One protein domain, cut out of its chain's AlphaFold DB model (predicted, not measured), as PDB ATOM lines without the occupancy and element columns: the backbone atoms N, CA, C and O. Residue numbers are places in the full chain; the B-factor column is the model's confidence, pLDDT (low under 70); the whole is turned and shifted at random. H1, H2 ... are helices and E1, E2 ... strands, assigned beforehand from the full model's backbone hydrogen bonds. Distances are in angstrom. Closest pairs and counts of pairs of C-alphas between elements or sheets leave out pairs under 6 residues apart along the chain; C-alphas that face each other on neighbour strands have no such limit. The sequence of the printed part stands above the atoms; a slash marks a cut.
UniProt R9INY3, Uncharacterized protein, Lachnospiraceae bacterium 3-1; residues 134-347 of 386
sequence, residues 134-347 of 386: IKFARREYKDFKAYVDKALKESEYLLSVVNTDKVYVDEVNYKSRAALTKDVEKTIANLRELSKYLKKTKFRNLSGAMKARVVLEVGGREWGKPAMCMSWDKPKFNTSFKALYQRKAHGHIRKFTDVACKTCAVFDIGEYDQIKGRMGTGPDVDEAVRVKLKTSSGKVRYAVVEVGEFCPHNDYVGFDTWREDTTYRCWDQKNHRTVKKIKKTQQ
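What this domain is: This is residues 134 to 347 of the 386 residues of an uncharacterized protein of Lachnospiraceae bacterium 3-1 (UniProt R9INY3). Two long helices, H1 and H3, lie side by side and run opposite ways as an arm, with E1 and H2 at its far end and a body at the other. In the body H4 and H6 cover one face of a three-stranded sheet, the small pair E2 and E3 lies nearby with H5, and the last 41 residues, with no named element, wind past the E4 edge and return to E6. The printed part has 214 residues, with six named helices and six named strands in the order H1 E1 H2 H3 H4 E2 H5 E3 H6 E4 E5 E6, class mixed. The larger sheet, E4 - E5 - E6, is antiparallel; E2 and E3 are parallel. The whole is only just compact, close to loose, with a radius of gyration of the C-alphas of 20.2 A, and spans 62 by 40 by 37 A.

Where its parts are: H1, residues 134 to 162, begins at C-alpha 134 (129.769, 126.056, 151.330) and is 41.8 A long. E1, residues 167 to 169, pairs with no named strand, and H2 is residues 171 to 174. H3, residues 177 to 200, is 34.9 A long and ends at C-alpha 200 (145.741, 117.664, 147.729). H4 is residues 208 to 215, E2 228 to 230, H5 241 to 245 and E3 249 to 251. H6, residues 253 to 267, is 21.6 A long. E4, residues 271 to 276, measures 16.8 A, E5, residues 287 to 294, 23.1 A, and E6, residues 300 to 306, 19.7 A, ending at C-alpha 306 (116.106, 107.527, 144.724).

How they stand to each other: H1 is the hub. It touches H3 at a shallow tilt of 29 degrees, opposite ways; the closest C-alphas, of Leu 152 and Leu 191, are 5.7 A apart. With residues 137 to 144 alone it touches H4, about perpendicular at 88 degrees, closest at the C-alphas of Tyr 141 and Val 214, 5.9 A. With residues 135 to 139 alone it touches H5, closest at those of Phe 136 and Tyr 245, 4.7 A. E2, H5 and E3 form a strand-helix-strand unit, two parallel neighbour strands with a helix between; N 229 and O 249 are 3.0 A apart. E4, E5 and E6 form a meander, each strand the antiparallel neighbour of the one before, with hairpins E4 and E5, N 275 to O 288 2.8 A, and E5 and E6, N 291 to O 303 2.8 A. H4 and H6 are on the same face, in two layers with this sheet, at heights over the sheet of 9.7 A and 8.9 A. Every O i to N i+4 pair is within hydrogen-bond range in H1, H3, H4, H5 and H6; H2 is too short for one.

The domain as a whole: The C-alphas farthest apart, of Asp 165 and Gln 333, are 66.5 A apart. The printed part has no cut. The link H4 to E2, 12 residues, is long. Mean pLDDT of the printed part is 75.4; 66 residues are under 70, among them 217 to 225, 276 to 286, 306 to 327 and 329 to 345.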
ATOM      1  N   ILE A 134     128.322 126.184 151.090       98.25
ATOM      2  CA  ILE A 134     129.769 126.056 151.330       98.25
ATOM      3  C   ILE A 134     130.040 125.202 152.576       98.25
ATOM      4  O   ILE A 134     130.845 124.275 152.531       98.25
ATOM      5  N   LYS A 135     129.361 125.479 153.699       97.88
ATOM      6  CA  LYS A 135     129.550 124.705 154.941       97.88
ATOM      7  C   LYS A 135     129.167 123.231 154.780       97.88
ATOM      8  O   LYS A 135     129.857 122.370 155.321       97.88
ATOM      9  N   PHE A 136     128.090 122.956 154.049       95.56
ATOM     10  CA  PHE A 136     127.612 121.616 153.732       95.56
ATOM     11  C   PHE A 136     128.667 120.836 152.946       95.56
ATOM     12  O   PHE A 136     129.171 119.843 153.462       95.56
ATOM     13  N   ALA A 137     129.093 121.333 151.780       95.19
ATOM     14  CA  ALA A 137     130.102 120.652 150.964       95.19
ATOM     15  C   ALA A 137     131.441 120.489 151.695       95.19
ATOM     16  O   ALA A 137     132.068 119.435 151.608       95.19
ATOM     17  N   ARG A 138     131.867 121.496 152.474       96.19
ATOM     18  CA  ARG A 138     133.076 121.399 153.303       96.19
ATOM     19  C   ARG A 138     132.992 120.248 154.298       96.19
ATOM     20  O   ARG A 138     133.970 119.522 154.464       96.19
ATOM     21  N   ARG A 139     131.854 120.112 154.984       93.62
ATOM     22  CA  ARG A 139     131.638 119.034 155.949       93.62
ATOM     23  C   ARG A 139     131.603 117.686 155.248       93.62
ATOM     24  O   ARG A 139     132.389 116.835 155.630       93.62
ATOM     25  N   GLU A 140     130.756 117.511 154.232       90.25
ATOM     26  CA  GLU A 140     130.659 116.224 153.532       90.25
ATOM     27  C   GLU A 140     132.022 115.794 152.978       90.25
ATOM     28  O   GLU A 140     132.429 114.649 153.136       90.25
ATOM     29  N   TYR A 141     132.799 116.725 152.415       92.88
ATOM     30  CA  TYR A 141     134.124 116.391 151.904       92.88
ATOM     31  C   TYR A 141     135.123 116.029 153.010       92.88
ATOM     32  O   TYR A 141     135.964 115.150 152.823       92.88
ATOM     33  N   LYS A 142     135.044 116.687 154.173       92.44
ATOM     34  CA  LYS A 142     135.854 116.339 155.347       92.44
ATOM     35  C   LYS A 142     135.486 114.952 155.880       92.44
ATOM     36  O   LYS A 142     136.386 114.157 156.138       92.44
ATOM     37  N   ASP A 143     134.194 114.681 156.021       87.44
ATOM     38  CA  ASP A 143     133.660 113.410 156.510       87.44
ATOM     39  C   ASP A 143     134.068 112.268 155.553       87.44
ATOM     40  O   ASP A 143     134.582 111.244 156.000       87.44
ATOM     41  N   PHE A 144     133.995 112.491 154.235       87.69
ATOM     42  CA  PHE A 144     134.448 111.528 153.227       87.69
ATOM     43  C   PHE A 144     135.958 111.244 153.311       87.69
ATOM     44  O   PHE A 144     136.379 110.089 153.274       87.69
ATOM     45  N   LYS A 145     136.799 112.275 153.485       90.38
ATOM     46  CA  LYS A 145     138.249 112.090 153.698       90.38
ATOM     47  C   LYS A 145     138.544 111.262 154.946       90.38
ATOM     48  O   LYS A 145     139.375 110.361 154.894       90.38
ATOM     49  N   ALA A 146     137.865 111.568 156.050       87.88
ATOM     50  CA  ALA A 146     138.029 110.841 157.303       87.88
ATOM     51  C   ALA A 146     137.602 109.374 157.156       87.88
ATOM     52  O   ALA A 146     138.257 108.488 157.700       87.88
ATOM     53  N   TYR A 147     136.548 109.113 156.382       84.00
ATOM     54  CA  TYR A 147     136.110 107.760 156.068       84.00
ATOM     55  C   TYR A 147     137.154 106.975 155.261       84.00
ATOM     56  O   TYR A 147     137.470 105.844 155.624       84.00
ATOM     57  N   VAL A 148     137.750 107.581 154.226       86.50
ATOM     58  CA  VAL A 148     138.841 106.966 153.442       86.50
ATOM     59  C   VAL A 148     140.058 106.664 154.324       86.50
ATOM     60  O   VAL A 148     140.605 105.565 154.255       86.50
ATOM     61  N   ASP A 149     140.467 107.608 155.177       88.12
ATOM     62  CA  ASP A 149     141.605 107.426 156.090       88.12
ATOM     63  C   ASP A 149     141.329 106.330 157.139       88.12
ATOM     64  O   ASP A 149     142.217 105.537 157.455       88.12
ATOM     65  N   LYS A 150     140.092 106.238 157.644       85.00
ATOM     66  CA  LYS A 150     139.658 105.156 158.541       85.00
ATOM     67  C   LYS A 150     139.718 103.794 157.842       85.00
ATOM     68  O   LYS A 150     140.329 102.873 158.375       85.00
ATOM     69  N   ALA A 151     139.141 103.687 156.645       82.19
ATOM     70  CA  ALA A 151     139.148 102.460 155.849       82.19
ATOM     71  C   ALA A 151     140.575 101.977 155.539       82.19
ATOM     72  O   ALA A 151     140.847 100.778 155.595       82.19
ATOM     73  N   LEU A 152     141.491 102.910 155.246       87.69
ATOM     74  CA  LEU A 152     142.907 102.611 155.026       87.69
ATOM     75  C   LEU A 152     143.545 102.008 156.281       87.69
ATOM     76  O   LEU A 152     144.119 100.927 156.201       87.69
ATOM     77  N   LYS A 153     143.391 102.668 157.438       87.50
ATOM     78  CA  LYS A 153     143.964 102.205 158.710       87.50
ATOM     79  C   LYS A 153     143.448 100.821 159.109       87.50
ATOM     80  O   LYS A 153     144.217  99.988 159.576       87.50
ATOM     81  N   GLU A 154     142.153 100.570 158.935       83.12
ATOM     82  CA  GLU A 154     141.553  99.274 159.273       83.12
ATOM     83  C   GLU A 154     141.993  98.169 158.305       83.12
ATOM     84  O   GLU A 154     142.229  97.041 158.732       83.12
ATOM     85  N   SER A 155     142.208  98.503 157.029       83.56
ATOM     86  CA  SER A 155     142.756  97.564 156.044       83.56
ATOM     87  C   SER A 155     144.235  97.248 156.319       83.56
ATOM     88  O   SER A 155     144.634  96.091 156.234       83.56
ATOM     89  N   GLU A 156     145.045  98.243 156.706       88.31
ATOM     90  CA  GLU A 156     146.441  98.052 157.146       88.31
ATOM     91  C   GLU A 156     146.526  97.183 158.407       88.31
ATOM     92  O   GLU A 156     147.371  96.290 158.484       88.31
ATOM     93  N   TYR A 157     145.616  97.387 159.367       84.50
ATOM     94  CA  TYR A 157     145.513  96.522 160.539       84.50
ATOM     95  C   TYR A 157     145.161  95.085 160.146       84.50
ATOM     96  O   TYR A 157     145.855  94.163 160.572       84.50
ATOM     97  N   LEU A 158     144.157  94.890 159.285       82.19
ATOM     98  CA  LEU A 158     143.793  93.563 158.792       82.19
ATOM     99  C   LEU A 158     144.988  92.859 158.133       82.19
ATOM    100  O   LEU A 158     145.256  91.708 158.460       82.19
ATOM    101  N   LEU A 159     145.748  93.547 157.275       85.88
ATOM    102  CA  LEU A 159     146.952  92.977 156.658       85.88
ATOM    103  C   LEU A 159     148.006  92.571 157.702       85.88
ATOM    104  O   LEU A 159     148.670  91.552 157.535       85.88
ATOM    105  N   SER A 160     148.144  93.335 158.790       85.94
ATOM    106  CA  SER A 160     149.101  93.020 159.859       85.94
ATOM    107  C   SER A 160     148.741  91.762 160.659       85.94
ATOM    108  O   SER A 160     149.631  91.126 161.217       85.94
ATOM    109  N   VAL A 161     147.457  91.381 160.699       82.62
ATOM    110  CA  VAL A 161     146.978  90.227 161.479       82.62
ATOM    111  C   VAL A 161     146.566  89.031 160.619       82.62
ATOM    112  O   VAL A 161     146.585  87.916 161.126       82.62
ATOM    113  N   VAL A 162     146.259  89.205 159.325       80.44
ATOM    114  CA  VAL A 162     145.746  88.135 158.436       80.44
ATOM    115  C   VAL A 162     146.689  86.939 158.292       80.44
ATOM    116  O   VAL A 162     146.238  85.808 158.142       80.44
ATOM    117  N   ASN A 163     147.998  87.177 158.386       75.94
ATOM    118  CA  ASN A 163     149.015  86.129 158.304       75.94
ATOM    119  C   ASN A 163     149.392  85.543 159.674       75.94
ATOM    120  O   ASN A 163     150.247  84.667 159.742       75.94
ATOM    121  N   THR A 164     148.758  86.004 160.753       77.69
ATOM    122  CA  THR A 164     148.963  85.464 162.101       77.69
ATOM    123  C   THR A 164     147.955  84.354 162.406       77.69
ATOM    124  O   THR A 164     146.979  84.135 161.684       77.69
ATOM    125  N   ASP A 165     148.194  83.638 163.490       71.12
ATOM    126  CA  ASP A 165     147.265  82.719 164.147       71.12
ATOM    127  C   ASP A 165     146.163  83.443 164.940       71.12
ATOM    128  O   ASP A 165     145.268  82.800 165.467       71.12
ATOM    129  N   LYS A 166     146.181  84.783 164.998       71.31
ATOM    130  CA  LYS A 166     145.220  85.597 165.762       71.31
ATOM    131  C   LYS A 166     143.903  85.839 165.043       71.31
ATOM    132  O   LYS A 166     143.044  86.542 165.577       71.31
ATOM    133  N   VAL A 167     143.746  85.334 163.821       74.25
ATOM    134  CA  VAL A 167     142.513  85.512 163.058       74.25
ATOM    135  C   VAL A 167     142.067  84.242 162.357       74.25
ATOM    136  O   VAL A 167     142.845  83.542 161.707       74.25
ATOM    137  N   TYR A 168     140.768  83.984 162.453       74.19
ATOM    138  CA  TYR A 168     140.085  82.964 161.673       74.19
ATOM    139  C   TYR A 168     139.578  83.583 160.374       74.19
ATOM    140  O   TYR A 168     138.887  84.602 160.415       74.19
ATOM    141  N   VAL A 169     139.911  82.969 159.236       73.44
ATOM    142  CA  VAL A 169     139.389  83.345 157.918       73.44
ATOM    143  C   VAL A 169     138.305  82.347 157.544       73.44
ATOM    144  O   VAL A 169     138.565  81.153 157.460       73.44
ATOM    145  N   ASP A 170     137.097  82.838 157.307       70.06
ATOM    146  CA  ASP A 170     135.997  82.027 156.808       70.06
ATOM    147  C   ASP A 170     136.221  81.715 155.322       70.06
ATOM    148  O   ASP A 170     135.939  82.521 154.424       70.06
ATOM    149  N   GLU A 171     136.775  80.533 155.064       66.75
ATOM    150  CA  GLU A 171     137.159  80.084 153.725       66.75
ATOM    151  C   GLU A 171     135.954  79.862 152.799       66.75
ATOM    152  O   GLU A 171     136.112  79.942 151.579       66.75
ATOM    153  N   VAL A 172     134.735  79.729 153.346       67.31
ATOM    154  CA  VAL A 172     133.486  79.708 152.560       67.31
ATOM    155  C   VAL A 172     133.296  81.027 151.805       67.31
ATOM    156  O   VAL A 172     132.784  81.046 150.685       67.31
ATOM    157  N   ASN A 173     133.743  82.139 152.393       63.50
ATOM    158  CA  ASN A 173     133.574  83.477 151.834       63.50
ATOM    159  C   ASN A 173     134.786  83.962 151.022       63.50
ATOM    160  O   ASN A 173     134.595  84.702 150.056       63.50
ATOM    161  N   TYR A 174     136.012  83.556 151.378       65.50
ATOM    162  CA  TYR A 174     137.242  84.095 150.773       65.50
ATOM    163  C   TYR A 174     138.122  83.087 150.022       65.50
ATOM    164  O   TYR A 174     139.169  83.477 149.503       65.50
ATOM    165  N   LYS A 175     137.688  81.824 149.889       73.12
ATOM    166  CA  LYS A 175     138.404  80.690 149.265       73.12
ATOM    167  C   LYS A 175     139.704  80.284 149.964       73.12
ATOM    168  O   LYS A 175     139.935  79.097 150.136       73.12
ATOM    169  N   SER A 176     140.571  81.237 150.305       77.44
ATOM    170  CA  SER A 176     141.812  81.015 151.046       77.44
ATOM    171  C   SER A 176     142.331  82.300 151.694       77.44
ATOM    172  O   SER A 176     142.080  83.416 151.225       77.44
ATOM    173  N   ARG A 177     143.148  82.144 152.740       81.31
ATOM    174  CA  ARG A 177     143.898  83.244 153.372       81.31
ATOM    175  C   ARG A 177     144.763  84.020 152.370       81.31
ATOM    176  O   ARG A 177     144.793  85.244 152.405       81.31
ATOM    177  N   ALA A 178     145.422  83.327 151.441       83.50
ATOM    178  CA  ALA A 178     146.280  83.960 150.438       83.50
ATOM    179  C   ALA A 178     145.497  84.879 149.478       83.50
ATOM    180  O   ALA A 178     145.973  85.961 149.129       83.50
ATOM    181  N   ALA A 179     144.287  84.473 149.069       80.94
ATOM    182  CA  ALA A 179     143.419  85.304 148.236       80.94
ATOM    183  C   ALA A 179     142.988  86.577 148.980       80.94
ATOM    184  O   ALA A 179     143.056  87.672 148.421       80.94
ATOM    185  N   LEU A 180     142.631  86.437 150.261       79.88
ATOM    186  CA  LEU A 180     142.310  87.560 151.135       79.88
ATOM    187  C   LEU A 180     143.480  88.544 151.268       79.88
ATOM    188  O   LEU A 180     143.291  89.737 151.040       79.88
ATOM    189  N   THR A 181     144.685  88.064 151.590       84.06
ATOM    190  CA  THR A 181     145.879  88.912 151.739       84.06
ATOM    191  C   THR A 181     146.110  89.771 150.494       84.06
ATOM    192  O   THR A 181     146.236  90.990 150.599       84.06
ATOM    193  N   LYS A 182     146.058  89.163 149.302       85.94
ATOM    194  CA  LYS A 182     146.253  89.865 148.024       85.94
ATOM    195  C   LYS A 182     145.193  90.941 147.765       85.94
ATOM    196  O   LYS A 182     145.509  92.028 147.270       85.94
ATOM    197  N   ASP A 183     143.933  90.663 148.090       81.12
ATOM    198  CA  ASP A 183     142.850  91.637 147.940       81.12
ATOM    199  C   ASP A 183     142.989  92.807 148.927       81.12
ATOM    200  O   ASP A 183     142.750  93.964 148.556       81.12
ATOM    201  N   VAL A 184     143.425  92.538 150.161       82.25
ATOM    202  CA  VAL A 184     143.685  93.571 151.175       82.25
ATOM    203  C   VAL A 184     144.864  94.457 150.763       82.25
ATOM    204  O   VAL A 184     144.738  95.681 150.809       82.25
ATOM    205  N   GLU A 185     145.968  93.887 150.274       88.12
ATOM    206  CA  GLU A 185     147.113  94.649 149.748       88.12
ATOM    207  C   GLU A 185     146.700  95.598 148.616       88.12
ATOM    208  O   GLU A 185     147.016  96.794 148.634       88.12
ATOM    209  N   LYS A 186     145.927  95.089 147.651       86.06
ATOM    210  CA  LYS A 186     145.380  95.895 146.553       86.06
ATOM    211  C   LYS A 186     144.476  97.018 147.069       86.06
ATOM    212  O   LYS A 186     144.534  98.143 146.565       86.06
ATOM    213  N   THR A 187     143.650  96.728 148.070       82.94
ATOM    214  CA  THR A 187     142.746  97.702 148.694       82.94
ATOM    215  C   THR A 187     143.528  98.812 149.397       82.94
ATOM    216  O   THR A 187     143.254  99.988 149.159       82.94
ATOM    217  N   ILE A 188     144.561  98.467 150.174       87.75
ATOM    218  CA  ILE A 188     145.459  99.432 150.827       87.75
ATOM    219  C   ILE A 188     146.121 100.341 149.789       87.75
ATOM    220  O   ILE A 188     146.108 101.562 149.953       87.75
ATOM    221  N   ALA A 189     146.665  99.775 148.706       89.81
ATOM    222  CA  ALA A 189     147.305 100.557 147.650       89.81
ATOM    223  C   ALA A 189     146.339 101.595 147.047       89.81
ATOM    224  O   ALA A 189     146.668 102.782 146.963       89.81
ATOM    225  N   ASN A 190     145.116 101.174 146.712       86.88
ATOM    226  CA  ASN A 190     144.086 102.058 146.164       86.88
ATOM    227  C   ASN A 190     143.653 103.148 147.157       86.88
ATOM    228  O   ASN A 190     143.577 104.323 146.791       86.88
ATOM    229  N   LEU A 191     143.396 102.782 148.416       87.38
ATOM    230  CA  LEU A 191     142.975 103.717 149.464       87.38
ATOM    231  C   LEU A 191     144.058 104.746 149.789       87.38
ATOM    232  O   LEU A 191     143.755 105.924 149.983       87.38
ATOM    233  N   ARG A 192     145.328 104.331 149.802       92.94
ATOM    234  CA  ARG A 192     146.470 105.217 150.046       92.94
ATOM    235  C   ARG A 192     146.612 106.259 148.943       92.94
ATOM    236  O   ARG A 192     146.808 107.444 149.232       92.94
ATOM    237  N   GLU A 193     146.470 105.850 147.685       93.06
ATOM    238  CA  GLU A 193     146.471 106.785 146.562       93.06
ATOM    239  C   GLU A 193     145.270 107.741 146.598       93.06
ATOM    240  O   GLU A 193     145.455 108.956 146.463       93.06
ATOM    241  N   LEU A 194     144.061 107.223 146.849       90.88
ATOM    242  CA  LEU A 194     142.853 108.037 146.971       90.88
ATOM    243  C   LEU A 194     142.990 109.060 148.110       90.88
ATOM    244  O   LEU A 194     142.744 110.245 147.901       90.88
ATOM    245  N   SER A 195     143.451 108.641 149.292       93.00
ATOM    246  CA  SER A 195     143.712 109.534 150.430       93.00
ATOM    247  C   SER A 195     144.675 110.665 150.046       93.00
ATOM    248  O   SER A 195     144.387 111.846 150.278       93.00
ATOM    249  N   LYS A 196     145.791 110.333 149.379       95.25
ATOM    250  CA  LYS A 196     146.781 111.315 148.905       95.25
ATOM    251  C   LYS A 196     146.172 112.310 147.917       95.25
ATOM    252  O   LYS A 196     146.445 113.508 148.022       95.25
ATOM    253  N   TYR A 197     145.347 111.837 146.986       94.31
ATOM    254  CA  TYR A 197     144.626 112.691 146.045       94.31
ATOM    255  C   TYR A 197     143.656 113.634 146.763       94.31
ATOM    256  O   TYR A 197     143.756 114.850 146.604       94.31
ATOM    257  N   LEU A 198     142.774 113.116 147.623       93.69
ATOM    258  CA  LEU A 198     141.775 113.936 148.314       93.69
ATOM    259  C   LEU A 198     142.434 114.987 149.220       93.69
ATOM    260  O   LEU A 198     141.952 116.118 149.313       93.69
ATOM    261  N   LYS A 199     143.561 114.663 149.869       94.50
ATOM    262  CA  LYS A 199     144.333 115.613 150.692       94.50
ATOM    263  C   LYS A 199     144.850 116.809 149.887       94.50
ATOM    264  O   LYS A 199     144.858 117.918 150.415       94.50
ATOM    265  N   LYS A 200     145.216 116.610 148.617       94.94
ATOM    266  CA  LYS A 200     145.741 117.664 147.729       94.94
ATOM    267  C   LYS A 200     144.664 118.376 146.909       94.94
ATOM    268  O   LYS A 200     144.875 119.507 146.474       94.94
ATOM    269  N   THR A 201     143.511 117.746 146.706       95.38
ATOM    270  CA  THR A 201     142.467 118.252 145.809       95.38
ATOM    271  C   THR A 201     141.379 119.006 146.572       95.38
ATOM    272  O   THR A 201     140.825 118.536 147.569       95.38
ATOM    273  N   LYS A 202     141.038 120.201 146.084       96.62
ATOM    274  CA  LYS A 202     139.893 120.998 146.555       96.62
ATOM    275  C   LYS A 202     138.594 120.409 146.012       96.62
ATOM    276  O   LYS A 202     138.582 119.968 144.868       96.62
ATOM    277  N   PHE A 203     137.498 120.473 146.768       96.19
ATOM    278  CA  PHE A 203     136.214 119.897 146.342       96.19
ATOM    279  C   PHE A 203     135.769 120.407 144.960       96.19
ATOM    280  O   PHE A 203     135.367 119.628 144.103       96.19
ATOM    281  N   ARG A 204     135.932 121.707 144.688       95.69
ATOM    282  CA  ARG A 204     135.578 122.308 143.390       95.69
ATOM    283  C   ARG A 204     136.327 121.708 142.192       95.69
ATOM    284  O   ARG A 204     135.808 121.773 141.081       95.69
ATOM    285  N   ASN A 205     137.526 121.165 142.428       94.62
ATOM    286  CA  ASN A 205     138.416 120.589 141.418       94.62
ATOM    287  C   ASN A 205     138.207 119.075 141.247       94.62
ATOM    288  O   ASN A 205     138.826 118.485 140.367       94.62
ATOM    289  N   LEU A 206     137.381 118.444 142.087       91.75
ATOM    290  CA  LEU A 206     137.011 117.045 141.916       91.75
ATOM    291  C   LEU A 206     136.229 116.854 140.612       91.75
ATOM    292  O   LEU A 206     135.494 117.747 140.175       91.75
ATOM    293  N   SER A 207     136.334 115.660 140.029       89.12
ATOM    294  CA  SER A 207     135.467 115.242 138.928       89.12
ATOM    295  C   SER A 207     133.985 115.314 139.336       89.12
ATOM    296  O   SER A 207     133.643 115.233 140.520       89.12
ATOM    297  N   GLY A 208     133.078 115.397 138.357       86.94
ATOM    298  CA  GLY A 208     131.639 115.332 138.636       86.94
ATOM    299  C   GLY A 208     131.251 114.053 139.391       86.94
ATOM    300  O   GLY A 208     130.442 114.107 140.310       86.94
ATOM    301  N   ALA A 209     131.877 112.918 139.061       84.31
ATOM    302  CA  ALA A 209     131.645 111.647 139.749       84.31
ATOM    303  C   ALA A 209     132.046 111.701 141.228       84.31
ATOM    304  O   ALA A 209     131.285 111.264 142.088       84.31
ATOM    305  N   MET A 210     133.192 112.302 141.545       86.31
ATOM    306  CA  MET A 210     133.633 112.449 142.931       86.31
ATOM    307  C   MET A 210     132.791 113.448 143.711       86.31
ATOM    308  O   MET A 210     132.458 113.186 144.863       86.31
ATOM    309  N   LYS A 211     132.387 114.563 143.093       89.94
ATOM    310  CA  LYS A 211     131.429 115.477 143.725       89.94
ATOM    311  C   LYS A 211     130.119 114.754 144.032       89.94
ATOM    312  O   LYS A 211     129.642 114.853 145.156       89.94
ATOM    313  N   ALA A 212     129.586 113.983 143.080       85.56
ATOM    314  CA  ALA A 212     128.366 113.200 143.269       85.56
ATOM    315  C   ALA A 212     128.472 112.253 144.475       85.56
ATOM    316  O   ALA A 212     127.608 112.292 145.346       85.56
ATOM    317  N   ARG A 213     129.564 111.486 144.581       81.69
ATOM    318  CA  ARG A 213     129.830 110.596 145.727       81.69
ATOM    319  C   ARG A 213     129.838 111.334 147.065       81.69
ATOM    320  O   ARG A 213     129.304 110.845 148.048       81.69
ATOM    321  N   VAL A 214     130.425 112.528 147.094       85.44
ATOM    322  CA  VAL A 214     130.569 113.303 148.329       85.44
ATOM    323  C   VAL A 214     129.261 113.981 148.747       85.44
ATOM    324  O   VAL A 214     128.974 114.016 149.936       85.44
ATOM    325  N   VAL A 215     128.475 114.553 147.823       87.12
ATOM    326  CA  VAL A 215     127.325 115.409 148.197       87.12
ATOM    327  C   VAL A 215     125.943 114.912 147.774       87.12
ATOM    328  O   VAL A 215     124.967 115.486 148.245       87.12
ATOM    329  N   LEU A 216     125.823 113.891 146.914       79.19
ATOM    330  CA  LEU A 216     124.519 113.346 146.494       79.19
ATOM    331  C   LEU A 216     124.089 112.105 147.276       79.19
ATOM    332  O   LEU A 216     122.914 111.755 147.235       79.19
ATOM    333  N   GLU A 217     124.981 111.488 148.052       63.97
ATOM    334  CA  GLU A 217     124.634 110.427 149.011       63.97
ATOM    335  C   GLU A 217     123.931 111.011 150.258       63.97
ATOM    336  O   GLU A 217     124.262 110.725 151.409       63.97
ATOM    337  N   VAL A 218     122.925 111.862 150.031       49.03
ATOM    338  CA  VAL A 218     122.062 112.511 151.026       49.03
ATOM    339  C   VAL A 218     121.070 111.469 151.569       49.03
ATOM    340  O   VAL A 218     119.864 111.590 151.398       49.03
ATOM    341  N   GLY A 219     121.569 110.393 152.182       38.69
ATOM    342  CA  GLY A 219     120.720 109.277 152.619       38.69
ATOM    343  C   GLY A 219     121.437 107.975 152.987       38.69
ATOM    344  O   GLY A 219     120.856 107.146 153.683       38.69
ATOM    345  N   GLY A 220     122.695 107.787 152.578       43.50
ATOM    346  CA  GLY A 220     123.440 106.559 152.870       43.50
ATOM    347  C   GLY A 220     123.841 106.454 154.344       43.50
ATOM    348  O   GLY A 220     124.354 107.409 154.924       43.50
ATOM    349  N   ARG A 221     123.640 105.281 154.961       48.09
ATOM    350  CA  ARG A 221     124.048 104.992 156.356       48.09
ATOM    351  C   ARG A 221     125.555 104.723 156.516       48.09
ATOM    352  O   ARG A 221     125.986 104.367 157.609       48.09
ATOM    353  N   GLU A 222     126.343 104.805 155.446       52.38
ATOM    354  CA  GLU A 222     127.612 104.070 155.377       52.38
ATOM    355  C   GLU A 222     128.845 104.851 155.856       52.38
ATOM    356  O   GLU A 222     129.703 104.262 156.510       52.38
ATOM    357  N   TRP A 223     128.920 106.168 155.631       59.50
ATOM    358  CA  TRP A 223     130.074 106.986 156.058       59.50
ATOM    359  C   TRP A 223     129.717 108.270 156.823       59.50
ATOM    360  O   TRP A 223     130.604 108.986 157.288       59.50
ATOM    361  N   GLY A 224     128.426 108.544 157.025       59.12
ATOM    362  CA  GLY A 224     127.943 109.705 157.768       59.12
ATOM    363  C   GLY A 224     126.474 109.577 158.165       59.12
ATOM    364  O   GLY A 224     125.779 108.640 157.779       59.12
ATOM    365  N   LYS A 225     125.978 110.533 158.960       63.69
ATOM    366  CA  LYS A 225     124.532 110.651 159.217       63.69
ATOM    367  C   LYS A 225     123.843 111.183 157.957       63.69
ATOM    368  O   LYS A 225     124.361 112.146 157.395       63.69
ATOM    369  N   PRO A 226     122.670 110.677 157.548       74.81
ATOM    370  CA  PRO A 226     121.909 111.262 156.447       74.81
ATOM    371  C   PRO A 226     121.732 112.775 156.618       74.81
ATOM    372  O   PRO A 226     121.406 113.256 157.704       74.81
ATOM    373  N   ALA A 227     121.997 113.550 155.563       81.31
ATOM    374  CA  ALA A 227     121.790 115.001 155.599       81.31
ATOM    375  C   ALA A 227     120.308 115.392 155.524       81.31
ATOM    376  O   ALA A 227     119.954 116.485 155.974       81.31
ATOM    377  N   MET A 228     119.466 114.490 155.018       84.62
ATOM    378  CA  MET A 228     118.023 114.644 154.892       84.62
ATOM    379  C   MET A 228     117.324 113.341 155.292       84.62
ATOM    380  O   MET A 228     117.835 112.259 155.008       84.62
ATOM    381  N   CYS A 229     116.170 113.452 155.949       81.50
ATOM    382  CA  CYS A 229     115.344 112.312 156.352       81.50
ATOM    383  C   CYS A 229     113.974 112.349 155.668       81.50
ATOM    384  O   CYS A 229     113.393 113.421 155.484       81.50
ATOM    385  N   MET A 230     113.447 111.172 155.328       78.06
ATOM    386  CA  MET A 230     112.079 111.041 154.836       78.06
ATOM    387  C   MET A 230     111.100 111.359 155.963       78.06
ATOM    388  O   MET A 230     111.313 110.955 157.106       78.06
ATOM    389  N   SER A 231     110.068 112.138 155.660       75.56
ATOM    390  CA  SER A 231     109.036 112.505 156.627       75.56
ATOM    391  C   SER A 231     107.721 112.721 155.897       75.56
ATOM    392  O   SER A 231     107.619 113.660 155.107       75.56
ATOM    393  N   TRP A 232     106.732 111.890 156.213       72.06
ATOM    394  CA  TRP A 232     105.353 112.031 155.737       72.06
ATOM    395  C   TRP A 232     104.517 112.917 156.674       72.06
ATOM    396  O   TRP A 232     103.675 113.680 156.220       72.06
ATOM    397  N   ASP A 233     104.851 112.929 157.967       63.16
ATOM    398  CA  ASP A 233     103.989 113.503 159.015       63.16
ATOM    399  C   ASP A 233     104.220 114.998 159.306       63.16
ATOM    400  O   ASP A 233     103.636 115.558 160.234       63.16
ATOM    401  N   LYS A 234     105.121 115.672 158.574       62.62
ATOM    402  CA  LYS A 234     105.488 117.070 158.865       62.62
ATOM    403  C   LYS A 234     104.793 118.044 157.914       62.62
ATOM    404  O   LYS A 234     105.025 117.966 156.711       62.62
ATOM    405  N   PRO A 235     104.057 119.051 158.431       59.97
ATOM    406  CA  PRO A 235     103.250 119.959 157.608       59.97
ATOM    407  C   PRO A 235     104.078 120.950 156.774       59.97
ATOM    408  O   PRO A 235     103.543 121.622 155.897       59.97
ATOM    409  N   LYS A 236     105.380 121.097 157.059       77.69
ATOM    410  CA  LYS A 236     106.295 121.986 156.329       77.69
ATOM    411  C   LYS A 236     107.622 121.285 156.090       77.69
ATOM    412  O   LYS A 236     108.284 120.891 157.045       77.69
ATOM    413  N   PHE A 237     108.029 121.189 154.829       83.50
ATOM    414  CA  PHE A 237     109.325 120.632 154.444       83.50
ATOM    415  C   PHE A 237     110.470 121.588 154.782       83.50
ATOM    416  O   PHE A 237     110.297 122.809 154.819       83.50
ATOM    417  N   ASN A 238     111.671 121.043 154.981       89.56
ATOM    418  CA  ASN A 238     112.872 121.843 155.185       89.56
ATOM    419  C   ASN A 238     114.027 121.304 154.342       89.56
ATOM    420  O   ASN A 238     114.653 120.309 154.696       89.56
ATOM    421  N   THR A 239     114.322 121.992 153.243       90.12
ATOM    422  CA  THR A 239     115.294 121.580 152.214       90.12
ATOM    423  C   THR A 239     116.435 122.589 152.028       90.12
ATOM    424  O   THR A 239     117.205 122.530 151.066       90.12
ATOM    425  N   SER A 240     116.561 123.553 152.945       93.38
ATOM    426  CA  SER A 240     117.625 124.561 152.887       93.38
ATOM    427  C   SER A 240     119.010 123.934 153.073       93.38
ATOM    428  O   SER A 240     119.168 122.975 153.835       93.38
ATOM    429  N   PHE A 241     120.059 124.526 152.482       95.44
ATOM    430  CA  PHE A 241     121.430 124.077 152.774       95.44
ATOM    431  C   PHE A 241     121.782 124.206 154.258       95.44
ATOM    432  O   PHE A 241     122.581 123.426 154.775       95.44
ATOM    433  N   LYS A 242     121.151 125.142 154.981       96.88
ATOM    434  CA  LYS A 242     121.276 125.236 156.440       96.88
ATOM    435  C   LYS A 242     120.778 123.967 157.123       96.88
ATOM    436  O   LYS A 242     121.465 123.450 157.999       96.88
ATOM    437  N   ALA A 243     119.617 123.460 156.725       93.69
ATOM    438  CA  ALA A 243     119.054 122.244 157.293       93.69
ATOM    439  C   ALA A 243     119.860 120.998 156.911       93.69
ATOM    440  O   ALA A 243     120.125 120.175 157.788       93.69
ATOM    441  N   LEU A 244     120.336 120.905 155.664       92.44
ATOM    442  CA  LEU A 244     121.248 119.840 155.221       92.44
ATOM    443  C   LEU A 244     122.541 119.852 156.050       92.44
ATOM    444  O   LEU A 244     122.946 118.841 156.630       92.44
ATOM    445  N   TYR A 245     123.145 121.031 156.219       93.56
ATOM    446  CA  TYR A 245     124.300 121.234 157.092       93.56
ATOM    447  C   TYR A 245     123.996 120.980 158.578       93.56
ATOM    448  O   TYR A 245     124.890 120.656 159.347       93.56
ATOM    449  N   GLN A 246     122.753 121.062 159.030       93.19
ATOM    450  CA  GLN A 246     122.405 120.736 160.416       93.19
ATOM    451  C   GLN A 246     121.950 119.281 160.591       93.19
ATOM    452  O   GLN A 246     121.661 118.895 161.719       93.19
ATOM    453  N   ARG A 247     121.908 118.480 159.508       88.75
ATOM    454  CA  ARG A 247     121.298 117.135 159.473       88.75
ATOM    455  C   ARG A 247     119.843 117.168 159.993       88.75
ATOM    456  O   ARG A 247     119.405 116.292 160.728       88.75
ATOM    457  N   LYS A 248     119.118 118.247 159.667       90.62
ATOM    458  CA  LYS A 248     117.715 118.512 160.053       90.62
ATOM    459  C   LYS A 248     116.790 118.659 158.841       90.62
ATOM    460  O   LYS A 248     115.603 118.965 159.009       90.62
ATOM    461  N   ALA A 249     117.330 118.510 157.630       89.25
ATOM    462  CA  ALA A 249     116.521 118.566 156.427       89.25
ATOM    463  C   ALA A 249     115.557 117.380 156.390       89.25
ATOM    464  O   ALA A 249     115.886 116.284 156.844       89.25
ATOM    465  N   HIS A 250     114.358 117.616 155.878       86.69
ATOM    466  CA  HIS A 250     113.348 116.579 155.740       86.69
ATOM    467  C   HIS A 250     112.317 116.944 154.679       86.69
ATOM    468  O   HIS A 250     112.071 118.124 154.407       86.69
ATOM    469  N   GLY A 251     111.703 115.911 154.116       82.12
ATOM    470  CA  GLY A 251     110.614 116.018 153.159       82.12
ATOM    471  C   GLY A 251     110.175 114.647 152.657       82.12
ATOM    472  O   GLY A 251     110.715 113.626 153.078       82.12
ATOM    473  N   HIS A 252     109.196 114.644 151.764       77.19
ATOM    474  CA  HIS A 252     108.780 113.466 151.003       77.19
ATOM    475  C   HIS A 252     109.636 113.306 149.732       77.19
ATOM    476  O   HIS A 252     110.541 114.109 149.488       77.19
ATOM    477  N   ILE A 253     109.332 112.293 148.916       75.38
ATOM    478  CA  ILE A 253     110.110 111.862 147.738       75.38
ATOM    479  C   ILE A 253     110.504 113.039 146.824       75.38
ATOM    480  O   ILE A 253     111.694 113.280 146.622       75.38
ATOM    481  N   ARG A 254     109.541 113.864 146.386       76.88
ATOM    482  CA  ARG A 254     109.788 115.041 145.522       76.88
ATOM    483  C   ARG A 254     110.789 116.041 146.102       76.88
ATOM    484  O   ARG A 254     111.532 116.708 145.394       76.88
ATOM    485  N   LYS A 255     110.828 116.181 147.428       82.06
ATOM    486  CA  LYS A 255     111.763 117.108 148.077       82.06
ATOM    487  C   LYS A 255     113.182 116.577 148.140       82.06
ATOM    488  O   LYS A 255     114.107 117.383 148.193       82.06
ATOM    489  N   PHE A 256     113.378 115.265 148.088       79.69
ATOM    490  CA  PHE A 256     114.713 114.701 147.928       79.69
ATOM    491  C   PHE A 256     115.248 114.902 146.515       79.69
ATOM    492  O   PHE A 256     116.405 115.296 146.356       79.69
ATOM    493  N   THR A 257     114.410 114.681 145.504       79.38
ATOM    494  CA  THR A 257     114.776 114.888 144.101       79.38
ATOM    495  C   THR A 257     115.063 116.367 143.813       79.38
ATOM    496  O   THR A 257     116.129 116.671 143.273       79.38
ATOM    497  N   ASP A 258     114.246 117.298 144.323       82.19
ATOM    498  CA  ASP A 258     114.518 118.748 144.274       82.19
ATOM    499  C   ASP A 258     115.894 119.095 144.885       82.19
ATOM    500  O   ASP A 258     116.690 119.841 144.308       82.19
ATOM    501  N   VAL A 259     116.211 118.536 146.062       86.81
ATOM    502  CA  VAL A 259     117.498 118.767 146.741       86.81
ATOM    503  C   VAL A 259     118.672 118.196 145.944       86.81
ATOM    504  O   VAL A 259     119.737 118.825 145.898       86.81
ATOM    505  N   ALA A 260     118.507 117.043 145.296       85.81
ATOM    506  CA  ALA A 260     119.532 116.464 144.434       85.81
ATOM    507  C   ALA A 260     119.788 117.344 143.197       85.81
ATOM    508  O   ALA A 260     120.946 117.669 142.921       85.81
ATOM    509  N   CYS A 261     118.735 117.813 142.518       85.31
ATOM    510  CA  CYS A 261     118.819 118.762 141.400       85.31
ATOM    511  C   CYS A 261     119.520 120.065 141.819       85.31
ATOM    512  O   CYS A 261     120.504 120.478 141.197       85.31
ATOM    513  N   LYS A 262     119.093 120.659 142.943       90.50
ATOM    514  CA  LYS A 262     119.713 121.846 143.555       90.50
ATOM    515  C   LYS A 262     121.206 121.652 143.788       90.50
ATOM    516  O   LYS A 262     122.017 122.495 143.409       90.50
ATOM    517  N   THR A 263     121.575 120.532 144.406       91.88
ATOM    518  CA  THR A 263     122.966 120.190 144.725       91.88
ATOM    519  C   THR A 263     123.792 120.020 143.452       91.88
ATOM    520  O   THR A 263     124.901 120.553 143.368       91.88
ATOM    521  N   CYS A 264     123.237 119.372 142.426       90.88
ATOM    522  CA  CYS A 264     123.911 119.243 141.140       90.88
ATOM    523  C   CYS A 264     124.145 120.599 140.469       90.88
ATOM    524  O   CYS A 264     125.250 120.869 139.993       90.88
ATOM    525  N   ALA A 265     123.142 121.479 140.483       91.31
ATOM    526  CA  ALA A 265     123.214 122.798 139.867       91.31
ATOM    527  C   ALA A 265     124.280 123.700 140.510       91.31
ATOM    528  O   ALA A 265     125.044 124.370 139.809       91.31
ATOM    529  N   VAL A 266     124.337 123.736 141.846       95.25
ATOM    530  CA  VAL A 266     125.230 124.658 142.567       95.25
ATOM    531  C   VAL A 266     126.680 124.179 142.625       95.25
ATOM    532  O   VAL A 266     127.570 125.014 142.759       95.25
ATOM    533  N   PHE A 267     126.943 122.874 142.498       94.81
ATOM    534  CA  PHE A 267     128.305 122.315 142.517       94.81
ATOM    535  C   PHE A 267     128.823 121.861 141.146       94.81
ATOM    536  O   PHE A 267     129.947 121.350 141.059       94.81
ATOM    537  N   ASP A 268     128.045 122.099 140.084       91.88
ATOM    538  CA  ASP A 268     128.376 121.732 138.703       91.88
ATOM    539  C   ASP A 268     128.608 120.215 138.567       91.88
ATOM    540  O   ASP A 268     129.689 119.745 138.202       91.88
ATOM    541  N   ILE A 269     127.598 119.433 138.970       90.12
ATOM    542  CA  ILE A 269     127.632 117.965 138.984       90.12
ATOM    543  C   ILE A 269     126.801 117.422 137.823       90.12
ATOM    544  O   ILE A 269     125.612 117.152 137.963       90.12
ATOM    545  N   GLY A 270     127.465 117.219 136.688       86.69
ATOM    546  CA  GLY A 270     126.892 116.516 135.542       86.69
ATOM    547  C   GLY A 270     125.644 117.159 134.934       86.69
ATOM    548  O   GLY A 270     125.241 118.272 135.260       86.69
ATOM    549  N   GLU A 271     125.038 116.423 134.008       84.75
ATOM    550  CA  GLU A 271     123.713 116.720 133.466       84.75
ATOM    551  C   GLU A 271     122.705 115.889 134.253       84.75
ATOM    552  O   GLU A 271     122.874 114.677 134.347       84.75
ATOM    553  N   TYR A 272     121.674 116.504 134.819       80.62
ATOM    554  CA  TYR A 272     120.687 115.794 135.625       80.62
ATOM    555  C   TYR A 272     119.279 115.961 135.066       80.62
ATOM    556  O   TYR A 272     118.919 117.035 134.576       80.62
ATOM    557  N   ASP A 273     118.502 114.889 135.174       75.25
ATOM    558  CA  ASP A 273     117.106 114.814 134.770       75.25
ATOM    559  C   ASP A 273     116.297 114.218 135.932       75.25
ATOM    560  O   ASP A 273     116.673 113.183 136.493       75.25
ATOM    561  N   GLN A 274     115.195 114.874 136.296       75.50
ATOM    562  CA  GLN A 274     114.224 114.354 137.256       75.50
ATOM    563  C   GLN A 274     113.198 113.512 136.509       75.50
ATOM    564  O   GLN A 274     112.619 113.948 135.511       75.50
ATOM    565  N   ILE A 275     113.026 112.285 136.974       70.94
ATOM    566  CA  ILE A 275     112.215 111.245 136.356       70.94
ATOM    567  C   ILE A 275     111.005 111.025 137.250       70.94
ATOM    568  O   ILE A 275     111.175 110.854 138.456       70.94
ATOM    569  N   LYS A 276     109.810 111.010 136.655       68.06
ATOM    570  CA  LYS A 276     108.563 110.719 137.362       68.06
ATOM    571  C   LYS A 276     107.942 109.410 136.898       68.06
ATOM    572  O   LYS A 276     107.790 109.176 135.697       68.06
ATOM    573  N   GLY A 277     107.545 108.604 137.871       58.84
ATOM    574  CA  GLY A 277     106.746 107.400 137.730       58.84
ATOM    575  C   GLY A 277     105.269 107.682 137.497       58.84
ATOM    576  O   GLY A 277     104.712 108.561 138.144       58.84
ATOM    577  N   ARG A 278     104.593 106.928 136.618       53.72
ATOM    578  CA  ARG A 278     103.130 106.781 136.730       53.72
ATOM    579  C   ARG A 278     102.858 105.672 137.742       53.72
ATOM    580  O   ARG A 278     103.272 104.542 137.500       53.72
ATOM    581  N   MET A 279     102.169 105.981 138.837       52.81
ATOM    582  CA  MET A 279     101.610 104.946 139.709       52.81
ATOM    583  C   MET A 279     100.361 104.324 139.076       52.81
ATOM    584  O   MET A 279      99.611 104.992 138.366       52.81
ATOM    585  N   GLY A 280     100.143 103.040 139.366       47.38
ATOM    586  CA  GLY A 280      98.950 102.305 138.953       47.38
ATOM    587  C   GLY A 280      97.692 102.642 139.760       47.38
ATOM    588  O   GLY A 280      96.609 102.532 139.202       47.38
ATOM    589  N   THR A 281      97.794 103.057 141.035       42.72
ATOM    590  CA  THR A 281      96.602 103.186 141.911       42.72
ATOM    591  C   THR A 281      96.724 104.130 143.132       42.72
ATOM    592  O   THR A 281      95.779 104.197 143.916       42.72
ATOM    593  N   GLY A 282      97.823 104.878 143.329       47.38
ATOM    594  CA  GLY A 282      98.031 105.757 144.504       47.38
ATOM    595  C   GLY A 282      98.215 107.253 144.171       47.38
ATOM    596  O   GLY A 282      98.519 107.573 143.022       47.38
ATOM    597  N   PRO A 283      98.039 108.180 145.144       47.09
ATOM    598  CA  PRO A 283      98.164 109.632 144.931       47.09
ATOM    599  C   PRO A 283      99.613 110.147 144.850       47.09
ATOM    600  O   PRO A 283      99.827 111.297 144.464       47.09
ATOM    601  N   ASP A 284     100.601 109.330 145.219       53.44
ATOM    602  CA  ASP A 284     102.009 109.719 145.225       53.44
ATOM    603  C   ASP A 284     102.697 109.370 143.898       53.44
ATOM    604  O   ASP A 284     102.346 108.418 143.210       53.44
ATOM    605  N   VAL A 285     103.683 110.173 143.510       59.12
ATOM    606  CA  VAL A 285     104.486 109.967 142.301       59.12
ATOM    607  C   VAL A 285     105.850 109.457 142.743       59.12
ATOM    608  O   VAL A 285     106.534 110.133 143.513       59.12
ATOM    609  N   ASP A 286     106.262 108.292 142.249       67.19
ATOM    610  CA  ASP A 286     107.638 107.836 142.420       67.19
ATOM    611  C   ASP A 286     108.568 108.775 141.646       67.19
ATOM    612  O   ASP A 286     108.387 108.990 140.447       67.19
ATOM    613  N   GLU A 287     109.576 109.351 142.303       71.94
ATOM    614  CA  GLU A 287     110.528 110.244 141.643       71.94
ATOM    615  C   GLU A 287     111.972 109.820 141.879       71.94
ATOM    616  O   GLU A 287     112.362 109.417 142.975       71.94
ATOM    617  N   ALA A 288     112.791 109.987 140.844       73.75
ATOM    618  CA  ALA A 288     114.227 109.776 140.909       73.75
ATOM    619  C   ALA A 288     114.968 110.902 140.185       73.75
ATOM    620  O   ALA A 288     114.439 111.531 139.268       73.75
ATOM    621  N   VAL A 289     116.226 111.136 140.556       76.50
ATOM    622  CA  VAL A 289     117.130 112.000 139.786       76.50
ATOM    623  C   VAL A 289     118.216 111.152 139.158       76.50
ATOM    624  O   VAL A 289     119.019 110.521 139.847       76.50
ATOM    625  N   ARG A 290     118.279 111.185 137.830       79.38
ATOM    626  CA  ARG A 290     119.372 110.607 137.057       79.38
ATOM    627  C   ARG A 290     120.394 111.690 136.771       79.38
ATOM    628  O   ARG A 290     120.080 112.667 136.105       79.38
ATOM    629  N   VAL A 291     121.637 111.475 137.185       80.75
ATOM    630  CA  VAL A 291     122.753 112.392 136.931       80.75
ATOM    631  C   VAL A 291     123.757 111.722 136.007       80.75
ATOM    632  O   VAL A 291     124.452 110.785 136.389       80.75
ATOM    633  N   LYS A 292     123.847 112.198 134.772       85.44
ATOM    634  CA  LYS A 292     124.854 111.822 133.784       85.44
ATOM    635  C   LYS A 292     126.157 112.567 134.055       85.44
ATOM    636  O   LYS A 292     126.229 113.792 134.032       85.44
ATOM    637  N   LEU A 293     127.215 111.803 134.267       84.44
ATOM    638  CA  LEU A 293     128.518 112.278 134.709       84.44
ATOM    639  C   LEU A 293     129.578 111.899 133.682       84.44
ATOM    640  O   LEU A 293     129.584 110.781 133.165       84.44
ATOM    641  N   LYS A 294     130.517 112.807 133.423       80.38
ATOM    642  CA  LYS A 294     131.736 112.498 132.675       80.38
ATOM    643  C   LYS A 294     132.863 112.261 133.677       80.38
ATOM    644  O   LYS A 294     133.117 113.093 134.545       80.38
ATOM    645  N   THR A 295     133.484 111.095 133.593       75.50
ATOM    646  CA  THR A 295     134.609 110.713 134.456       75.50
ATOM    647  C   THR A 295     135.916 111.365 133.991       75.50
ATOM    648  O   THR A 295     135.952 111.918 132.889       75.50
ATOM    649  N   SER A 296     136.997 111.287 134.782       70.94
ATOM    650  CA  SER A 296     138.313 111.821 134.380       70.94
ATOM    651  C   SER A 296     138.835 111.139 133.106       70.94
ATOM    652  O   SER A 296     139.413 111.794 132.246       70.94
ATOM    653  N   SER A 297     138.493 109.861 132.905       73.81
ATOM    654  CA  SER A 297     138.765 109.110 131.666       73.81
ATOM    655  C   SER A 297     137.892 109.484 130.452       73.81
ATOM    656  O   SER A 297     137.995 108.862 129.397       73.81
ATOM    657  N   GLY A 298     136.952 110.424 130.590       74.12
ATOM    658  CA  GLY A 298     135.998 110.790 129.539       74.12
ATOM    659  C   GLY A 298     134.804 109.839 129.380       74.12
ATOM    660  O   GLY A 298     133.830 110.205 128.719       74.12
ATOM    661  N   LYS A 299     134.821 108.660 130.024       81.81
ATOM    662  CA  LYS A 299     133.691 107.715 130.040       81.81
ATOM    663  C   LYS A 299     132.479 108.317 130.745       81.81
ATOM    664  O   LYS A 299     132.627 109.001 131.761       81.81
ATOM    665  N   VAL A 300     131.290 108.009 130.233       82.69
ATOM    666  CA  VAL A 300     130.016 108.416 130.833       82.69
ATOM    667  C   VAL A 300     129.610 107.426 131.924       82.69
ATOM    668  O   VAL A 300     129.615 106.214 131.707       82.69
ATOM    669  N   ARG A 301     129.241 107.960 133.087       81.00
ATOM    670  CA  ARG A 301     128.656 107.239 134.221       81.00
ATOM    671  C   ARG A 301     127.336 107.880 134.619       81.00
ATOM    672  O   ARG A 301     127.080 109.025 134.256       81.00
ATOM    673  N   TYR A 302     126.525 107.165 135.385       77.75
ATOM    674  CA  TYR A 302     125.266 107.690 135.898       77.75
ATOM    675  C   TYR A 302     125.159 107.500 137.407       77.75
ATOM    676  O   TYR A 302     125.275 106.375 137.884       77.75
ATOM    677  N   ALA A 303     124.921 108.579 138.148       76.00
ATOM    678  CA  ALA A 303     124.391 108.483 139.503       76.00
ATOM    679  C   ALA A 303     122.864 108.460 139.431       76.00
ATOM    680  O   ALA A 303     122.273 109.096 138.554       76.00
ATOM    681  N   VAL A 304     122.241 107.735 140.346       72.56
ATOM    682  CA  VAL A 304     120.792 107.701 140.502       72.56
ATOM    683  C   VAL A 304     120.510 107.982 141.969       72.56
ATOM    684  O   VAL A 304     121.063 107.302 142.831       72.56
ATOM    685  N   VAL A 305     119.726 109.021 142.239       70.94
ATOM    686  CA  VAL A 305     119.253 109.357 143.585       70.94
ATOM    687  C   VAL A 305     117.773 109.016 143.648       70.94
ATOM    688  O   VAL A 305     116.985 109.546 142.866       70.94
ATOM    689  N   GLU A 306     117.427 108.129 144.571       65.12
ATOM    690  CA  GLU A 306     116.106 107.527 144.724       65.12
ATOM    691  C   GLU A 306     115.763 107.439 146.219       65.12
ATOM    692  O   GLU A 306     116.658 107.255 147.051       65.12
ATOM    693  N   VAL A 307     114.484 107.601 146.566       54.81
ATOM    694  CA  VAL A 307     113.985 107.468 147.941       54.81
ATOM    695  C   VAL A 307     112.843 106.465 147.962       54.81
ATOM    696  O   VAL A 307     111.769 106.765 147.456       54.81
ATOM    697  N   GLY A 308     113.072 105.314 148.594       45.28
ATOM    698  CA  GLY A 308     112.118 104.205 148.644       45.28
ATOM    699  C   GLY A 308     112.504 103.070 147.698       45.28
ATOM    700  O   GLY A 308     113.589 103.085 147.127       45.28
ATOM    701  N   GLU A 309     111.630 102.074 147.580       42.16
ATOM    702  CA  GLU A 309     111.692 101.086 146.506       42.16
ATOM    703  C   GLU A 309     110.957 101.687 145.308       42.16
ATOM    704  O   GLU A 309     109.767 101.441 145.123       42.16
ATOM    705  N   PHE A 310     111.633 102.504 144.497       42.75
ATOM    706  CA  PHE A 310     111.147 102.724 143.136       42.75
ATOM    707  C   PHE A 310     111.112 101.318 142.536       42.75
ATOM    708  O   PHE A 310     112.145 100.649 142.508       42.75
ATOM    709  N   CYS A 311     109.907 100.825 142.235       39.28
ATOM    710  CA  CYS A 311     109.595  99.418 141.987       39.28
ATOM    711  C   CYS A 311     110.729  98.612 141.318       39.28
ATOM    712  O   CYS A 311     111.431  99.135 140.449       39.28
ATOM    713  N   PRO A 312     110.808  97.282 141.538       40.44
ATOM    714  CA  PRO A 312     111.721  96.379 140.826       40.44
ATOM    715  C   PRO A 312     111.412  96.265 139.317       40.44
ATOM    716  O   PRO A 312     111.841  95.316 138.657       40.44
ATOM    717  N   HIS A 313     110.659  97.212 138.750       37.72
ATOM    718  CA  HIS A 313     110.525  97.407 137.326       37.72
ATOM    719  C   HIS A 313     111.916  97.606 136.744       37.72
ATOM    720  O   HIS A 313     112.566  98.636 136.909       37.72
ATOM    721  N   ASN A 314     112.366  96.538 136.096       39.19
ATOM    722  CA  ASN A 314     113.542  96.464 135.263       39.19
ATOM    723  C   ASN A 314     113.534  97.607 134.244       39.19
ATOM    724  O   ASN A 314     113.195  97.375 133.093       39.19
ATOM    725  N   ASP A 315     114.004  98.788 134.654       47.53
ATOM    726  CA  ASP A 315     114.458  99.925 133.853       47.53
ATOM    727  C   ASP A 315     113.532 101.135 133.874       47.53
ATOM    728  O   ASP A 315     112.329 101.023 133.689       47.53
ATOM    729  N   TYR A 316     114.130 102.329 133.961       48.78
ATOM    730  CA  TYR A 316     113.468 103.628 133.780       48.78
ATOM    731  C   TYR A 316     112.820 103.833 132.380       48.78
ATOM    732  O   TYR A 316     112.550 104.963 131.974       48.78
ATOM    733  N   VAL A 317     112.623 102.761 131.609       43.00
ATOM    734  CA  VAL A 317     112.056 102.749 130.261       43.00
ATOM    735  C   VAL A 317     110.575 103.108 130.342       43.00
ATOM    736  O   VAL A 317     109.788 102.379 130.929       43.00
ATOM    737  N   GLY A 318     110.201 104.233 129.730       42.88
ATOM    738  CA  GLY A 318     108.806 104.685 129.628       42.88
ATOM    739  C   GLY A 318     108.414 105.836 130.559       42.88
ATOM    740  O   GLY A 318     107.301 106.334 130.435       42.88
ATOM    741  N   PHE A 319     109.303 106.295 131.448       53.03
ATOM    742  CA  PHE A 319     109.015 107.428 132.334       53.03
ATOM    743  C   PHE A 319     109.223 108.792 131.667       53.03
ATOM    744  O   PHE A 319     110.130 108.970 130.846       53.03
ATOM    745  N   ASP A 320     108.396 109.757 132.075       54.09
ATOM    746  CA  ASP A 320     108.373 111.127 131.566       54.09
ATOM    747  C   ASP A 320     109.160 112.082 132.474       54.09
ATOM    748  O   ASP A 320     109.055 112.055 133.704       54.09
ATOM    749  N   THR A 321     109.923 112.987 131.863       54.69
ATOM    750  CA  THR A 321     110.518 114.151 132.535       54.69
ATOM    751  C   THR A 321     109.504 115.297 132.530       54.69
ATOM    752  O   THR A 321     109.114 115.749 131.452       54.69
ATOM    753  N   TRP A 322     109.077 115.785 133.698       52.31
ATOM    754  CA  TRP A 322     108.029 116.812 133.797       52.31
ATOM    755  C   TRP A 322     108.578 118.244 133.906       52.31
ATOM    756  O   TRP A 322     109.528 118.510 134.641       52.31
ATOM    757  N   ARG A 323     107.916 119.166 133.191       52.88
ATOM    758  CA  ARG A 323     108.234 120.603 133.039       52.88
ATOM    759  C   ARG A 323     108.361 121.375 134.356       52.88
ATOM    760  O   ARG A 323     109.212 122.250 134.461       52.88
ATOM    761  N   GLU A 324     107.486 121.101 135.319       53.16
ATOM    762  CA  GLU A 324     107.332 121.909 136.542       53.16
ATOM    763  C   GLU A 324     108.276 121.484 137.676       53.16
ATOM    764  O   GLU A 324     108.270 122.082 138.752       53.16
ATOM    765  N   ASP A 325     109.104 120.466 137.430       54.78
ATOM    766  CA  ASP A 325     109.794 119.738 138.491       54.78
ATOM    767  C   ASP A 325     111.311 119.773 138.381       54.78
ATOM    768  O   ASP A 325     111.977 119.718 139.405       54.78
ATOM    769  N   THR A 326     111.887 119.983 137.193       55.41
ATOM    770  CA  THR A 326     113.337 120.192 137.053       55.41
ATOM    771  C   THR A 326     113.741 121.603 137.485       55.41
ATOM    772  O   THR A 326     114.148 122.440 136.674       55.41
ATOM    773  N   THR A 327     113.615 121.875 138.781       61.94
ATOM    774  CA  THR A 327     114.103 123.097 139.414       61.94
ATOM    775  C   THR A 327     115.613 123.249 139.142       61.94
ATOM    776  O   THR A 327     116.351 122.267 139.057       61.94
ATOM    777  N   TYR A 328     116.093 124.489 138.965       72.50
ATOM    778  CA  TYR A 328     117.522 124.844 138.811       72.50
ATOM    779  C   TYR A 328     118.219 124.571 137.456       72.50
ATOM    780  O   TYR A 328     119.439 124.769 137.362       72.50
ATOM    781  N   ARG A 329     117.489 124.213 136.387       69.81
ATOM    782  CA  ARG A 329     118.045 124.043 135.024       69.81
ATOM    783  C   ARG A 329     117.261 124.828 133.971       69.81
ATOM    784  O   ARG A 329     116.038 124.862 133.988       69.81
ATOM    785  N   CYS A 330     117.980 125.459 133.033       56.75
ATOM    786  CA  CYS A 330     117.366 126.122 131.879       56.75
ATOM    787  C   CYS A 330     116.826 125.040 130.952       56.75
ATOM    788  O   CYS A 330     117.582 124.164 130.528       56.75
ATOM    789  N   TRP A 331     115.527 125.087 130.684       58.38
ATOM    790  CA  TRP A 331     114.861 124.065 129.898       58.38
ATOM    791  C   TRP A 331     115.234 124.185 128.414       58.38
ATOM    792  O   TRP A 331     115.289 125.285 127.863       58.38
ATOM    793  N   ASP A 332     115.504 123.043 127.784       53.88
ATOM    794  CA  ASP A 332     115.571 122.896 126.331       53.88
ATOM    795  C   ASP A 332     114.188 122.400 125.887       53.88
ATOM    796  O   ASP A 332     113.720 121.385 126.401       53.88
ATOM    797  N   GLN A 333     113.525 123.120 124.975       47.19
ATOM    798  CA  GLN A 333     112.087 123.025 124.637       47.19
ATOM    799  C   GLN A 333     111.604 121.654 124.116       47.19
ATOM    800  O   GLN A 333     110.442 121.482 123.749       47.19
ATOM    801  N   LYS A 334     112.482 120.651 124.057       48.22
ATOM    802  CA  LYS A 334     112.168 119.299 123.595       48.22
ATOM    803  C   LYS A 334     111.592 118.466 124.742       48.22
ATOM    804  O   LYS A 334     112.322 117.745 125.424       48.22
ATOM    805  N   ASN A 335     110.278 118.629 124.892       47.25
ATOM    806  CA  ASN A 335     109.276 117.797 125.566       47.25
ATOM    807  C   ASN A 335     109.651 116.310 125.713       47.25
ATOM    808  O   ASN A 335     110.204 115.728 124.785       47.25
ATOM    809  N   HIS A 336     109.289 115.722 126.860       50.75
ATOM    810  CA  HIS A 336     109.120 114.281 127.101       50.75
ATOM    811  C   HIS A 336     110.159 113.365 126.436       50.75
ATOM    812  O   HIS A 336     110.000 112.924 125.299       50.75
ATOM    813  N   ARG A 337     111.234 113.035 127.160       53.78
ATOM    814  CA  ARG A 337     112.223 112.066 126.673       53.78
ATOM    815  C   ARG A 337     112.123 110.774 127.463       53.78
ATOM    816  O   ARG A 337     112.437 110.752 128.649       53.78
ATOM    817  N   THR A 338     111.784 109.688 126.774       57.44
ATOM    818  CA  THR A 338     111.863 108.340 127.334       57.44
ATOM    819  C   THR A 338     113.286 108.060 127.810       57.44
ATOM    820  O   THR A 338     114.255 108.110 127.041       57.44
ATOM    821  N   VAL A 339     113.426 107.750 129.094       59.44
ATOM    822  CA  VAL A 339     114.719 107.422 129.694       59.44
ATOM    823  C   VAL A 339     115.081 105.975 129.345       59.44
ATOM    824  O   VAL A 339     114.317 105.050 129.577       59.44
ATOM    825  N   LYS A 340     116.262 105.742 128.757       60.91
ATOM    826  CA  LYS A 340     116.754 104.377 128.479       60.91
ATOM    827  C   LYS A 340     117.309 103.713 129.745       60.91
ATOM    828  O   LYS A 340     117.920 104.399 130.568       60.91
ATOM    829  N   LYS A 341     117.212 102.374 129.826       63.84
ATOM    830  CA  LYS A 341     117.896 101.537 130.833       63.84
ATOM    831  C   LYS A 341     119.350 101.971 131.010       63.84
ATOM    832  O   LYS A 341     120.123 101.990 130.049       63.84
ATOM    833  N   ILE A 342     119.743 102.237 132.252       66.25
ATOM    834  CA  ILE A 342     121.151 102.396 132.612       66.25
ATOM    835  C   ILE A 342     121.684 101.004 132.939       66.25
ATOM    836  O   ILE A 342     121.234 100.369 133.889       66.25
ATOM    837  N   LYS A 343     122.656 100.510 132.167       66.94
ATOM    838  CA  LYS A 343     123.302  99.230 132.493       66.94
ATOM    839  C   LYS A 343     123.996  99.360 133.855       66.94
ATOM    840  O   LYS A 343     124.627 100.384 134.110       66.94
ATOM    841  N   LYS A 344     123.982  98.317 134.699       67.56
ATOM    842  CA  LYS A 344     124.733  98.304 135.980       67.56
ATOM    843  C   LYS A 344     126.203  98.701 135.790       67.56
ATOM    844  O   LYS A 344     126.772  99.435 136.586       67.56
ATOM    845  N   THR A 345     126.801  98.296 134.671       65.88
ATOM    846  CA  THR A 345     128.173  98.652 134.279       65.88
ATOM    847  C   THR A 345     128.384 100.125 133.936       65.88
ATOM    848  O   THR A 345     129.532 100.522 133.774       65.88
ATOM    849  N   GLN A 346     127.327 100.927 133.804       71.69
ATOM    850  CA  GLN A 346     127.348 102.367 133.517       71.69
ATOM    851  C   GLN A 346     126.931 103.212 134.725       71.69
ATOM    852  O   GLN A 346     127.141 104.424 134.707       71.69
ATOM    853  N   GLN A 347     126.367 102.610 135.772       70.31
ATOM    854  CA  GLN A 347     126.098 103.316 137.018       70.31
ATOM    855  C   GLN A 347     127.423 103.663 137.715       70.31
ATOM    856  O   GLN A 347     128.434 102.968 137.540       70.31
TER     857      GLN A 347